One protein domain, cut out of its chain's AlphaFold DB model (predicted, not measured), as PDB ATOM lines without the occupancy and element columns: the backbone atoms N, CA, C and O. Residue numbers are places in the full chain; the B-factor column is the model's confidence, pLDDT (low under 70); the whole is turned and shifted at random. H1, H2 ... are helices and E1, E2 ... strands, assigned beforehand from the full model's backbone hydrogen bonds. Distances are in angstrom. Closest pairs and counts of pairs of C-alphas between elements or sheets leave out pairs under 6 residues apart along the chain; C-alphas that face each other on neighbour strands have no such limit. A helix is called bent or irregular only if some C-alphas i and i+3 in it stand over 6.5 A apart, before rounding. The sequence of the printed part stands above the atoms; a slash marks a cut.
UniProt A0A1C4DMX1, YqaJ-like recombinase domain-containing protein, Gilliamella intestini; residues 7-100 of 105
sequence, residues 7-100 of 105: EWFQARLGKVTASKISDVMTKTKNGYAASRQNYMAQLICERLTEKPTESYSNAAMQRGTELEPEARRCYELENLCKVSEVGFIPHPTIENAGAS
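AT A GLANCE: This is residues 7 to 100 of the 105 residues of the protein "YqaJ-like recombinase domain-containing protein" of Gilliamella intestini (UniProt A0A1C4DMX1). A loose body at one side, made of three short to medium helices and one small strand, sends out a wide open loop of chain that holds a bent helix, H4, far from the rest. In the body H2 meets one part of H3 at a steep tilt and E1 comes near the beginning of H2, while H1 keeps clear of the other helices; residues 55 to 68, of which 59 to 68 belong to H4, stand free. The printed part has 94 residues with four named helices and one named strand, in the order H1, H2, H3, H4, E1, and is mostly helix. It is loose, with a radius of gyration of the C-alphas of 16.3 A, and the C-alphas span 46 by 33 by 32 A.

HOW THE PARTS SIT: H1, residues 7 to 12, touches no helix. H2, residues 18 to 25, touches H3, residues 34 to 49, and H3 touches H2 with residues 35 to 39 alone; the closest C-alphas of the two are those of Val 24 and Arg 36, 4.8 A apart. H2 and H3 run opposite ways at a steep tilt of 56 degrees. H2 is irregular: C-alphas 19 and 22 are 7.5 A apart. H4, residues 59 to 79, was assigned as one helix by its hydrogen bonds but is bent, with C-alphas 66 and 69 at 7.3 A. Its arms H4a, residues 59 to 66, and H4b, residues 69 to 79, stand at a steep tilt of 62 degrees, and each is apart from H1 and H2. E1, residues 97 to 99, pairs with no named strand, but residues 16 to 17 pair with 97 to 98 in parallel, and residues 89 to 90 with 98 to 99 antiparallel. The closest C-alphas of H2 and E1, those of Ala 18 and Ala 99, are 4.9 A apart. In H1, H3, H4a and H4b every O i to N i+4 pair is within hydrogen-bond range; in H2, 2 of 4 are.

IN THESE COORDINATES: H1 begins at C-alpha 7, (205.489, 220.881, 166.738). H2 measures 11.3 A from first to last C-alpha, and H3 22.6 A, ending at C-alpha 49, (217.565, 231.276, 170.937). H4a measures 10.5 A and H4b 15.5 A. E1, 7.4 A long, ends at C-alpha 99, (204.460, 216.264, 180.497).

THE WHOLE: The two C-alphas farthest apart, those of Asn 30 and Leu 80, are 47.6 A apart. The link from H4 to E1, residues 80 to 96, is long; that from H1 to H2 is tight. The printed part has no cut. Its mean pLDDT is 94.8, and no printed residue is under 70.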
ATOM      1  N   GLU A   7     206.453 220.206 165.861       93.38
ATOM      2  CA  GLU A   7     205.489 220.881 166.738       93.38
ATOM      3  C   GLU A   7     205.624 220.444 168.203       93.38
ATOM      4  O   GLU A   7     205.398 221.241 169.116       93.38
ATOM      5  N   TRP A   8     206.029 219.196 168.451       94.56
ATOM      6  CA  TRP A   8     206.244 218.671 169.796       94.56
ATOM      7  C   TRP A   8     207.514 219.216 170.440       94.56
ATOM      8  O   TRP A   8     207.494 219.590 171.617       94.56
ATOM      9  N   PHE A   9     208.606 219.321 169.679       93.50
ATOM     10  CA  PHE A   9     209.827 219.965 170.163       93.50
ATOM     11  C   PHE A   9     209.578 221.440 170.488       93.50
ATOM     12  O   PHE A   9     209.980 221.909 171.555       93.50
ATOM     13  N   GLN A  10     208.831 222.143 169.636       93.56
ATOM     14  CA  GLN A  10     208.440 223.534 169.871       93.56
ATOM     15  C   GLN A  10     207.522 223.686 171.087       93.56
ATOM     16  O   GLN A  10     207.706 224.584 171.906       93.56
ATOM     17  N   ALA A  11     206.571 222.772 171.288       94.31
ATOM     18  CA  ALA A  11     205.690 222.813 172.453       94.31
ATOM     19  C   ALA A  11     206.435 222.673 173.789       94.31
ATOM     20  O   ALA A  11     205.942 223.172 174.808       94.31
ATOM     21  N   ARG A  12     207.598 222.013 173.787       95.50
ATOM     22  CA  ARG A  12     208.460 221.768 174.956       95.50
ATOM     23  C   ARG A  12     209.516 222.848 175.182       95.50
ATOM     24  O   ARG A  12     210.063 222.911 176.282       95.50
ATOM     25  N   LEU A  13     209.792 223.667 174.170       95.88
ATOM     26  CA  LEU A  13     210.839 224.684 174.167       95.88
ATOM     27  C   LEU A  13     210.792 225.554 175.430       95.88
ATOM     28  O   LEU A  13     209.789 226.215 175.707       95.88
ATOM     29  N   GLY A  14     211.880 225.559 176.204       95.69
ATOM     30  CA  GLY A  14     212.006 226.418 177.377       95.69
ATOM     31  C   GLY A  14     211.061 226.062 178.532       95.69
ATOM     32  O   GLY A  14     210.895 226.883 179.443       95.69
ATOM     33  N   LYS A  15     210.446 224.871 178.526       96.88
ATOM     34  CA  LYS A  15     209.537 224.393 179.579       96.88
ATOM     35  C   LYS A  15     210.164 223.268 180.395       96.88
ATOM     36  O   LYS A  15     210.886 222.417 179.882       96.88
ATOM     37  N   VAL A  16     209.839 223.232 181.683       97.31
ATOM     38  CA  VAL A  16     210.178 222.112 182.559       97.31
ATOM     39  C   VAL A  16     209.336 220.904 182.157       97.31
ATOM     40  O   VAL A  16     208.106 220.957 182.193       97.31
ATOM     41  N   THR A  17     209.992 219.806 181.786       96.81
ATOM     42  CA  THR A  17     209.312 218.574 181.362       96.81
ATOM     43  C   THR A  17     209.393 217.489 182.427       96.81
ATOM     44  O   THR A  17     210.400 217.384 183.127       96.81
ATOM     45  N   ALA A  18     208.383 216.617 182.502       96.12
ATOM     46  CA  ALA A  18     208.348 215.500 183.455       96.12
ATOM     47  C   ALA A  18     209.642 214.656 183.478       96.12
ATOM     48  O   ALA A  18     210.150 214.345 184.550       96.12
ATOM     49  N   SER A  19     210.249 214.378 182.319       93.56
ATOM     50  CA  SER A  19     211.505 213.613 182.210       93.56
ATOM     51  C   SER A  19     212.738 214.285 182.837       93.56
ATOM     52  O   SER A  19     213.766 213.636 183.014       93.56
ATOM     53  N   LYS A  20     212.659 215.580 183.161       94.94
ATOM     54  CA  LYS A  20     213.750 216.398 183.711       94.94
ATOM     55  C   LYS A  20     213.426 216.982 185.084       94.94
ATOM     56  O   LYS A  20     214.205 217.759 185.632       94.94
ATOM     57  N   ILE A  21     212.302 216.590 185.689       95.56
ATOM     58  CA  ILE A  21     211.913 217.097 187.009       95.56
ATOM     59  C   ILE A  21     212.892 216.664 188.108       95.56
ATOM     60  O   ILE A  21     213.118 217.403 189.066       95.56
ATOM     61  N   SER A  22     213.534 215.503 187.953       95.94
ATOM     62  CA  SER A  22     214.595 215.048 188.853       95.94
ATOM     63  C   SER A  22     215.768 216.030 188.878       95.94
ATOM     64  O   SER A  22     216.242 216.370 189.962       95.94
ATOM     65  N   ASP A  23     216.185 216.563 187.727       95.31
ATOM     66  CA  ASP A  23     217.264 217.557 187.636       95.31
ATOM     67  C   ASP A  23     216.899 218.852 188.382       95.31
ATOM     68  O   ASP A  23     217.756 219.467 189.011       95.31
ATOM     69  N   VAL A  24     215.615 219.229 188.403       95.75
ATOM     70  CA  VAL A  24     215.117 220.394 189.159       95.75
ATOM     71  C   VAL A  24     215.119 220.146 190.672       95.75
ATOM     72  O   VAL A  24     215.447 221.046 191.451       95.75
ATOM     73  N   MET A  25     214.733 218.939 191.094       95.75
ATOM     74  CA  MET A  25     214.440 218.619 192.494       95.75
ATOM     75  C   MET A  25     215.629 218.043 193.267       95.75
ATOM     76  O   MET A  25     215.625 218.086 194.499       95.75
ATOM     77  N   THR A  26     216.645 217.512 192.577       95.12
ATOM     78  CA  THR A  26     217.767 216.803 193.210       95.12
ATOM     79  C   THR A  26     218.561 217.718 194.147       95.12
ATOM     80  O   THR A  26     219.018 218.804 193.775       95.12
ATOM     81  N   LYS A  27     218.773 217.239 195.377       95.25
ATOM     82  CA  LYS A  27     219.560 217.905 196.419       95.25
ATOM     83  C   LYS A  27     220.733 217.034 196.854       95.25
ATOM     84  O   LYS A  27     220.658 215.811 196.885       95.25
ATOM     85  N   THR A  28     221.809 217.703 197.226       94.06
ATOM     86  CA  THR A  28     222.996 217.166 197.883       94.06
ATOM     87  C   THR A  28     223.020 217.644 199.336       94.06
ATOM     88  O   THR A  28     222.189 218.456 199.748       94.06
ATOM     89  N   LYS A  29     224.016 217.201 200.110       93.56
ATOM     90  CA  LYS A  29     224.223 217.660 201.495       93.56
ATOM     91  C   LYS A  29     224.352 219.187 201.618       93.56
ATOM     92  O   LYS A  29     223.979 219.734 202.646       93.56
ATOM     93  N   ASN A  30     224.829 219.858 200.567       92.44
ATOM     94  CA  ASN A  30     225.146 221.289 200.579       92.44
ATOM     95  C   ASN A  30     224.128 222.152 199.806       92.44
ATOM     96  O   ASN A  30     224.392 223.324 199.560       92.44
ATOM     97  N   GLY A  31     222.982 221.596 199.390       93.88
ATOM     98  CA  GLY A  31     221.971 222.312 198.601       93.88
ATOM     99  C   GLY A  31     221.656 221.628 197.273       93.88
ATOM    100  O   GLY A  31     221.856 220.426 197.127       93.88
ATOM    101  N   TYR A  32     221.131 222.369 196.296       95.31
ATOM    102  CA  TYR A  32     220.752 221.796 194.998       95.31
ATOM    103  C   TYR A  32     221.948 221.220 194.235       95.31
ATOM    104  O   TYR A  32     223.051 221.762 194.284       95.31
ATOM    105  N   ALA A  33     221.720 220.117 193.522       95.69
ATOM    106  CA  ALA A  33     222.741 219.500 192.685       95.69
ATOM    107  C   ALA A  33     223.093 220.370 191.466       95.69
ATOM    108  O   ALA A  33     222.294 221.190 191.008       95.69
ATOM    109  N   ALA A  34     224.281 220.140 190.901       95.31
ATOM    110  CA  ALA A  34     224.741 220.821 189.689       95.31
ATOM    111  C   ALA A  34     223.805 220.591 188.485       95.31
ATOM    112  O   ALA A  34     223.660 221.480 187.648       95.31
ATOM    113  N   SER A  35     223.105 219.449 188.437       95.12
ATOM    114  CA  SER A  35     222.096 219.146 187.412       95.12
ATOM    115  C   SER A  35     221.018 220.225 187.309       95.12
ATOM    116  O   SER A  35     220.624 220.585 186.201       95.12
ATOM    117  N   ARG A  36     220.621 220.831 188.435       96.44
ATOM    118  CA  ARG A  36     219.651 221.932 188.450       96.44
ATOM    119  C   ARG A  36     220.169 223.164 187.715       96.44
ATOM    120  O   ARG A  36     219.422 223.779 186.961       96.44
ATOM    121  N   GLN A  37     221.426 223.540 187.948       95.50
ATOM    122  CA  GLN A  37     222.044 224.705 187.302       95.50
ATOM    123  C   GLN A  37     222.236 224.458 185.803       95.50
ATOM    124  O   GLN A  37     221.899 225.319 184.997       95.50
ATOM    125  N   ASN A  38     222.682 223.255 185.430       95.38
ATOM    126  CA  ASN A  38     222.845 222.862 184.031       95.38
ATOM    127  C   ASN A  38     221.508 222.891 183.279       95.38
ATOM    128  O   ASN A  38     221.421 223.471 182.198       95.38
ATOM    129  N   TYR A  39     220.451 222.323 183.867       96.25
ATOM    130  CA  TYR A  39     219.133 222.328 183.240       96.25
ATOM    131  C   TYR A  39     218.523 223.736 183.185       96.25
ATOM    132  O   TYR A  39     217.921 224.113 182.185       96.25
ATOM    133  N   MET A  40     218.741 224.566 184.209       96.62
ATOM    134  CA  MET A  40     218.334 225.973 184.178       96.62
ATOM    135  C   MET A  40     219.026 226.743 183.044       96.62
ATOM    136  O   MET A  40     218.352 227.468 182.316       96.62
ATOM    137  N   ALA A  41     220.337 226.567 182.864       96.44
ATOM    138  CA  ALA A  41     221.081 227.182 181.767       96.44
ATOM    139  C   ALA A  41     220.554 226.723 180.398       96.44
ATOM    140  O   ALA A  41     220.338 227.558 179.524       96.44
ATOM    141  N   GLN A  42     220.259 225.426 180.242       95.56
ATOM    142  CA  GLN A  42     219.630 224.889 179.035       95.56
ATOM    143  C   GLN A  42     218.304 225.605 178.724       95.56
ATOM    144  O   GLN A  42     218.135 226.127 177.626       95.56
ATOM    145  N   LEU A  43     217.385 225.696 179.695       96.62
ATOM    146  CA  LEU A  43     216.083 226.341 179.485       96.62
ATOM    147  C   LEU A  43     216.208 227.841 179.172       96.62
ATOM    148  O   LEU A  43     215.408 228.374 178.406       96.62
ATOM    149  N   ILE A  44     217.197 228.533 179.747       96.81
ATOM    150  CA  ILE A  44     217.489 229.935 179.413       96.81
ATOM    151  C   ILE A  44     217.953 230.046 177.958       96.81
ATOM    152  O   ILE A  44     217.432 230.883 177.224       96.81
ATOM    153  N   CYS A  45     218.883 229.194 177.524       96.31
ATOM    154  CA  CYS A  45     219.359 229.177 176.142       96.31
ATOM    155  C   CYS A  45     218.223 228.893 175.153       96.31
ATOM    156  O   CYS A  45     218.086 229.623 174.174       96.31
ATOM    157  N   GLU A  46     217.371 227.904 175.424       96.12
ATOM    158  CA  GLU A  46     216.213 227.583 174.573       96.12
ATOM    159  C   GLU A  46     215.277 228.782 174.402       96.12
ATOM    160  O   GLU A  46     214.847 229.081 173.293       96.12
ATOM    161  N   ARG A  47     215.010 229.522 175.485       96.31
ATOM    162  CA  ARG A  47     214.162 230.724 175.443       96.31
ATOM    163  C   ARG A  47     214.801 231.879 174.681       96.31
ATOM    164  O   ARG A  47     214.101 232.584 173.972       96.31
ATOM    165  N   LEU A  48     216.107 232.095 174.841       97.06
ATOM    166  CA  LEU A  48     216.814 233.199 174.181       97.06
ATOM    167  C   LEU A  48     217.064 232.941 172.694       97.06
ATOM    168  O   LEU A  48     217.125 233.881 171.909       97.06
ATOM    169  N   THR A  49     217.262 231.679 172.320       95.94
ATOM    170  CA  THR A  49     217.565 231.276 170.937       95.94
ATOM    171  C   THR A  49     216.333 230.875 170.139       95.94
ATOM    172  O   THR A  49     216.444 230.720 168.924       95.94
ATOM    173  N   GLU A  50     215.200 230.668 170.816       94.56
ATOM    174  CA  GLU A  50     213.956 230.114 170.268       94.56
ATOM    175  C   GLU A  50     214.145 228.752 169.575       94.56
ATOM    176  O   GLU A  50     213.369 228.346 168.709       94.56
ATOM    177  N   LYS A  51     215.207 228.029 169.948       92.69
ATOM    178  CA  LYS A  51     215.585 226.751 169.348       92.69
ATOM    179  C   LYS A  51     215.643 225.658 170.410       92.69
ATOM    180  O   LYS A  51     216.250 225.874 171.461       92.69
ATOM    181  N   PRO A  52     215.042 224.482 170.155       88.69
ATOM    182  CA  PRO A  52     215.168 223.343 171.052       88.69
ATOM    183  C   PRO A  52     216.633 222.927 171.178       88.69
ATOM    184  O   PRO A  52     217.367 222.928 170.188       88.69
ATOM    185  N   THR A  53     217.056 222.534 172.378       86.00
ATOM    186  CA  THR A  53     218.393 221.959 172.552       86.00
ATOM    187  C   THR A  53     218.446 220.586 171.889       86.00
ATOM    188  O   THR A  53     217.576 219.742 172.133       86.00
ATOM    189  N   GLU A  54     219.483 220.334 171.087       76.69
ATOM    190  CA  GLU A  54     219.726 219.009 170.520       76.69
ATOM    191  C   GLU A  54     219.848 217.971 171.640       76.69
ATOM    192  O   GLU A  54     220.618 218.116 172.593       76.69
ATOM    193  N   SER A  55     219.043 216.917 171.540       76.44
ATOM    194  CA  SER A  55     219.046 215.844 172.526       76.44
ATOM    195  C   SER A  55     220.082 214.795 172.145       76.44
ATOM    196  O   SER A  55     220.080 214.286 171.026       76.44
ATOM    197  N   TYR A  56     220.941 214.427 173.096       82.00
ATOM    198  CA  TYR A  56     221.793 213.254 172.945       82.00
ATOM    199  C   TYR A  56     220.923 211.997 172.830       82.00
ATOM    200  O   TYR A  56     220.021 211.785 173.643       82.00
ATOM    201  N   SER A  57     221.222 211.155 171.844       85.19
ATOM    202  CA  SER A  57     220.619 209.835 171.682       85.19
ATOM    203  C   SER A  57     221.717 208.783 171.575       85.19
ATOM    204  O   SER A  57     222.787 209.033 171.020       85.19
ATOM    205  N   ASN A  58     221.452 207.600 172.119       90.69
ATOM    206  CA  ASN A  58     222.315 206.431 172.002       90.69
ATOM    207  C   ASN A  58     221.523 205.239 171.440       90.69
ATOM    208  O   ASN A  58     220.297 205.288 171.338       90.69
ATOM    209  N   ALA A  59     222.214 204.144 171.111       95.06
ATOM    210  CA  ALA A  59     221.587 202.965 170.504       95.06
ATOM    211  C   ALA A  59     220.448 202.369 171.356       95.06
ATOM    212  O   ALA A  59     219.454 201.889 170.818       95.06
ATOM    213  N   ALA A  60     220.559 202.428 172.688       94.00
ATOM    214  CA  ALA A  60     219.510 201.946 173.582       94.00
ATOM    215  C   ALA A  60     218.264 202.850 173.553       94.00
ATOM    216  O   ALA A  60     217.145 202.343 173.527       94.00
ATOM    217  N   MET A  61     218.447 204.174 173.514       91.25
ATOM    218  CA  MET A  61     217.358 205.152 173.401       91.25
ATOM    219  C   MET A  61     216.649 205.062 172.048       91.25
ATOM    220  O   MET A  61     215.419 205.120 171.993       91.25
ATOM    221  N   GLN A  62     217.413 204.870 170.968       92.38
ATOM    222  CA  GLN A  62     216.855 204.660 169.635       92.38
ATOM    223  C   GLN A  62     216.018 203.377 169.591       92.38
ATOM    224  O   GLN A  62     214.839 203.434 169.252       92.38
ATOM    225  N   ARG A  63     216.576 202.249 170.047       95.88
ATOM    226  CA  ARG A  63     215.839 200.981 170.141       95.88
ATOM    227  C   ARG A  63     214.576 201.107 171.000       95.88
ATOM    228  O   ARG A  63     213.555 200.519 170.670       95.88
ATOM    229  N   GLY A  64     214.634 201.853 172.106       94.62
ATOM    230  CA  GLY A  64     213.463 202.114 172.946       94.62
ATOM    231  C   GLY A  64     212.350 202.846 172.193       94.62
ATOM    232  O   GLY A  64     211.194 202.467 172.310       94.62
ATOM    233  N   THR A  65     212.711 203.831 171.367       92.44
ATOM    234  CA  THR A  65     211.758 204.550 170.502       92.44
ATOM    235  C   THR A  65     211.132 203.625 169.458       92.44
ATOM    236  O   THR A  65     209.926 203.670 169.247       92.44
ATOM    237  N   GLU A  66     211.935 202.766 168.830       95.19
ATOM    238  CA  GLU A  66     211.466 201.820 167.809       95.19
ATOM    239  C   GLU A  66     210.509 200.760 168.384       95.19
ATOM    240  O   GLU A  66     209.554 200.373 167.716       95.19
ATOM    241  N   LEU A  67     210.729 200.320 169.629       97.00
ATOM    242  CA  LEU A  67     209.927 199.279 170.289       97.00
ATOM    243  C   LEU A  67     208.709 199.802 171.061       97.00
ATOM    244  O   LEU A  67     207.880 199.006 171.501       97.00
ATOM    245  N   GLU A  68     208.580 201.113 171.250       95.94
ATOM    246  CA  GLU A  68     207.479 201.709 172.013       95.94
ATOM    247  C   GLU A  68     206.078 201.314 171.494       95.94
ATOM    248  O   GLU A  68     205.238 200.947 172.325       95.94
ATOM    249  N   PRO A  69     205.797 201.283 170.171       95.44
ATOM    250  CA  PRO A  69     204.486 200.862 169.669       95.44
ATOM    251  C   PRO A  69     204.160 199.398 169.994       95.44
ATOM    252  O   PRO A  69     203.016 199.063 170.306       95.44
ATOM    253  N   GLU A  70     205.165 198.517 169.953       97.06
ATOM    254  CA  GLU A  70     205.008 197.105 170.316       97.06
ATOM    255  C   GLU A  70     204.752 196.954 171.817       97.06
ATOM    256  O   GLU A  70     203.831 196.242 172.218       97.06
ATOM    257  N   ALA A  71     205.513 197.674 172.647       97.00
ATOM    258  CA  ALA A  71     205.340 197.675 174.094       97.00
ATOM    259  C   ALA A  71     203.933 198.144 174.498       97.00
ATOM    260  O   ALA A  71     203.289 197.512 175.337       97.00
ATOM    261  N   ARG A  72     203.420 199.202 173.854       96.25
ATOM    262  CA  ARG A  72     202.051 199.697 174.059       96.25
ATOM    263  C   ARG A  72     201.010 198.642 173.696       96.25
ATOM    264  O   ARG A  72     200.123 198.369 174.499       96.25
ATOM    265  N   ARG A  73     201.143 198.001 172.531       96.44
ATOM    266  CA  ARG A  73     200.225 196.938 172.091       96.44
ATOM    267  C   ARG A  73     200.209 195.755 173.059       96.44
ATOM    268  O   ARG A  73     199.141 195.225 173.353       96.44
ATOM    269  N   CYS A  74     201.372 195.333 173.556       97.44
ATOM    270  CA  CYS A  74     201.451 194.284 174.573       97.44
ATOM    271  C   CYS A  74     200.728 194.707 175.859       97.44
ATOM    272  O   CYS A  74     199.910 193.945 176.371       97.44
ATOM    273  N   TYR A  75     200.949 195.939 176.325       97.69
ATOM    274  CA  TYR A  75     200.277 196.479 177.508       97.69
ATOM    275  C   TYR A  75     198.745 196.508 177.361       97.69
ATOM    276  O   TYR A  75     198.041 196.078 178.275       97.69
ATOM    277  N   GLU A  76     198.217 196.956 176.217       97.62
ATOM    278  CA  GLU A  76     196.770 196.962 175.935       97.62
ATOM    279  C   GLU A  76     196.159 195.558 175.993       97.62
ATOM    280  O   GLU A  76     195.098 195.367 176.593       97.62
ATOM    281  N   LEU A  77     196.838 194.568 175.400       97.38
ATOM    282  CA  LEU A  77     196.385 193.177 175.371       97.38
ATOM    283  C   LEU A  77     196.412 192.530 176.760       97.38
ATOM    284  O   LEU A  77     195.459 191.846 177.128       97.38
ATOM    285  N   GLU A  78     197.480 192.748 177.527       98.00
ATOM    286  CA  GLU A  78     197.636 192.183 178.871       98.00
ATOM    287  C   GLU A  78     196.648 192.782 179.876       98.00
ATOM    288  O   GLU A  78     196.131 192.069 180.735       98.00
ATOM    289  N   ASN A  79     196.363 194.083 179.760       97.00
ATOM    290  CA  ASN A  79     195.546 194.816 180.729       97.00
ATOM    291  C   ASN A  79     194.097 195.034 180.271       97.00
ATOM    292  O   ASN A  79     193.316 195.637 181.005       97.00
ATOM    293  N   LEU A  80     193.730 194.558 179.073       96.44
ATOM    294  CA  LEU A  80     192.403 194.737 178.471       96.44
ATOM    295  C   LEU A  80     191.936 196.204 178.489       96.44
ATOM    296  O   LEU A  80     190.770 196.506 178.754       96.44
ATOM    297  N   CYS A  81     192.861 197.120 178.207       96.31
ATOM    298  CA  CYS A  81     192.620 198.559 178.193       96.31
ATOM    299  C   CYS A  81     192.928 199.151 176.813       96.31
ATOM    300  O   CYS A  81     193.497 198.482 175.951       96.31
ATOM    301  N   LYS A  82     192.517 200.401 176.596       95.69
ATOM    302  CA  LYS A  82     192.879 201.167 175.400       95.69
ATOM    303  C   LYS A  82     193.848 202.257 175.810       95.69
ATOM    304  O   LYS A  82     193.556 202.986 176.748       95.69
ATOM    305  N   VAL A  83     194.947 202.396 175.085       96.50
ATOM    306  CA  VAL A  83     195.935 203.442 175.316       96.50
ATOM    307  C   VAL A  83     195.875 204.441 174.167       96.50
ATOM    308  O   VAL A  83     196.112 204.109 173.010       96.50
ATOM    309  N   SER A  84     195.559 205.694 174.483       95.00
ATOM    310  CA  SER A  84     195.539 206.785 173.506       95.00
ATOM    311  C   SER A  84     196.859 207.543 173.526       95.00
ATOM    312  O   SER A  84     197.254 208.084 174.559       95.00
ATOM    313  N   GLU A  85     197.537 207.616 172.384       94.38
ATOM    314  CA  GLU A  85     198.761 208.406 172.253       94.38
ATOM    315  C   GLU A  85     198.470 209.904 172.358       94.38
ATOM    316  O   GLU A  85     197.490 210.420 171.816       94.38
ATOM    317  N   VAL A  86     199.351 210.615 173.059       95.06
ATOM    318  CA  VAL A  86     199.262 212.061 173.248       95.06
ATOM    319  C   VAL A  86     200.635 212.710 173.122       95.06
ATOM    320  O   VAL A  86     201.674 212.105 173.395       95.06
ATOM    321  N   GLY A  87     200.629 213.971 172.696       95.25
ATOM    322  CA  GLY A  87     201.815 214.816 172.658       95.25
ATOM    323  C   GLY A  87     202.124 215.447 174.016       95.25
ATOM    324  O   GLY A  87     201.874 214.883 175.080       95.25
ATOM    325  N   PHE A  88     202.652 216.669 173.979       96.56
ATOM    326  CA  PHE A  88     202.960 217.425 175.185       96.56
ATOM    327  C   PHE A  88     201.707 218.093 175.772       96.56
ATOM    328  O   PHE A  88     201.001 218.834 175.089       96.56
ATOM    329  N   ILE A  89     201.469 217.868 177.060       97.12
ATOM    330  CA  ILE A  89     200.368 218.409 177.852       97.12
ATOM    331  C   ILE A  89     200.948 219.430 178.845       97.12
ATOM    332  O   ILE A  89     201.733 219.048 179.721       97.12
ATOM    333  N   PRO A  90     200.597 220.727 178.740       97.19
ATOM    334  CA  PRO A  90     201.021 221.729 179.712       97.19
ATOM    335  C   PRO A  90     200.352 221.497 181.073       97.19
ATOM    336  O   PRO A  90     199.224 221.012 181.157       97.19
ATOM    337  N   HIS A  91     201.038 221.871 182.152       97.75
ATOM    338  CA  HIS A  91     200.459 221.834 183.491       97.75
ATOM    339  C   HIS A  91     199.297 222.843 183.586       97.75
ATOM    340  O   HIS A  91     199.452 223.972 183.120       97.75
ATOM    341  N   PRO A  92     198.157 222.497 184.217       97.38
ATOM    342  CA  PRO A  92     196.955 223.338 184.199       97.38
ATOM    343  C   PRO A  92     197.133 224.712 184.858       97.38
ATOM    344  O   PRO A  92     196.435 225.655 184.506       97.38
ATOM    345  N   THR A  93     198.046 224.830 185.826       97.94
ATOM    346  CA  THR A  93     198.232 226.057 186.627       97.94
ATOM    347  C   THR A  93     199.674 226.550 186.722       97.94
ATOM    348  O   THR A  93     199.909 227.635 187.240       97.94
ATOM    349  N   ILE A  94     200.650 225.760 186.264       96.94
ATOM    350  CA  ILE A  94     202.072 226.104 186.391       96.94
ATOM    351  C   ILE A  94     202.558 226.416 184.989       96.94
ATOM    352  O   ILE A  94     202.713 225.522 184.157       96.94
ATOM    353  N   GLU A  95     202.778 227.698 184.732       95.94
ATOM    354  CA  GLU A  95     203.316 228.144 183.458       95.94
ATOM    355  C   GLU A  95     204.684 227.515 183.187       95.94
ATOM    356  O   GLU A  95     205.478 227.259 184.094       95.94
ATOM    357  N   ASN A  96     204.976 227.292 181.907       95.50
ATOM    358  CA  ASN A  96     206.243 226.721 181.453       95.50
ATOM    359  C   ASN A  96     206.585 225.356 182.076       95.50
ATOM    360  O   ASN A  96     207.761 225.019 182.208       95.50
ATOM    361  N   ALA A  97     205.575 224.559 182.424       97.12
ATOM    362  CA  ALA A  97     205.729 223.176 182.857       97.12
ATOM    363  C   ALA A  97     204.766 222.255 182.097       97.12
ATOM    364  O   ALA A  97     203.703 222.690 181.653       97.12
ATOM    365  N   GLY A  98     205.122 220.980 181.946       97.31
ATOM    366  CA  GLY A  98     204.233 219.979 181.357       97.31
ATOM    367  C   GLY A  98     204.849 218.587 181.231       97.31
ATOM    368  O   GLY A  98     205.984 218.333 181.647       97.31
ATOM    369  N   ALA A  99     204.090 217.667 180.650       97.44
ATOM    370  CA  ALA A  99     204.460 216.264 180.497       97.44
ATOM    371  C   ALA A  99     204.070 215.742 179.111       97.44
ATOM    372  O   ALA A  99     203.169 216.270 178.481       97.44
ATOM    373  N   SER A 100     204.738 214.694 178.640       96.38
ATOM    374  CA  SER A 100     204.362 213.977 177.417       96.38
ATOM    375  C   SER A 100     204.312 212.497 177.774       96.38
ATOM    376  O   SER A 100     205.348 211.845 177.674       96.38
TER     377      SER A 100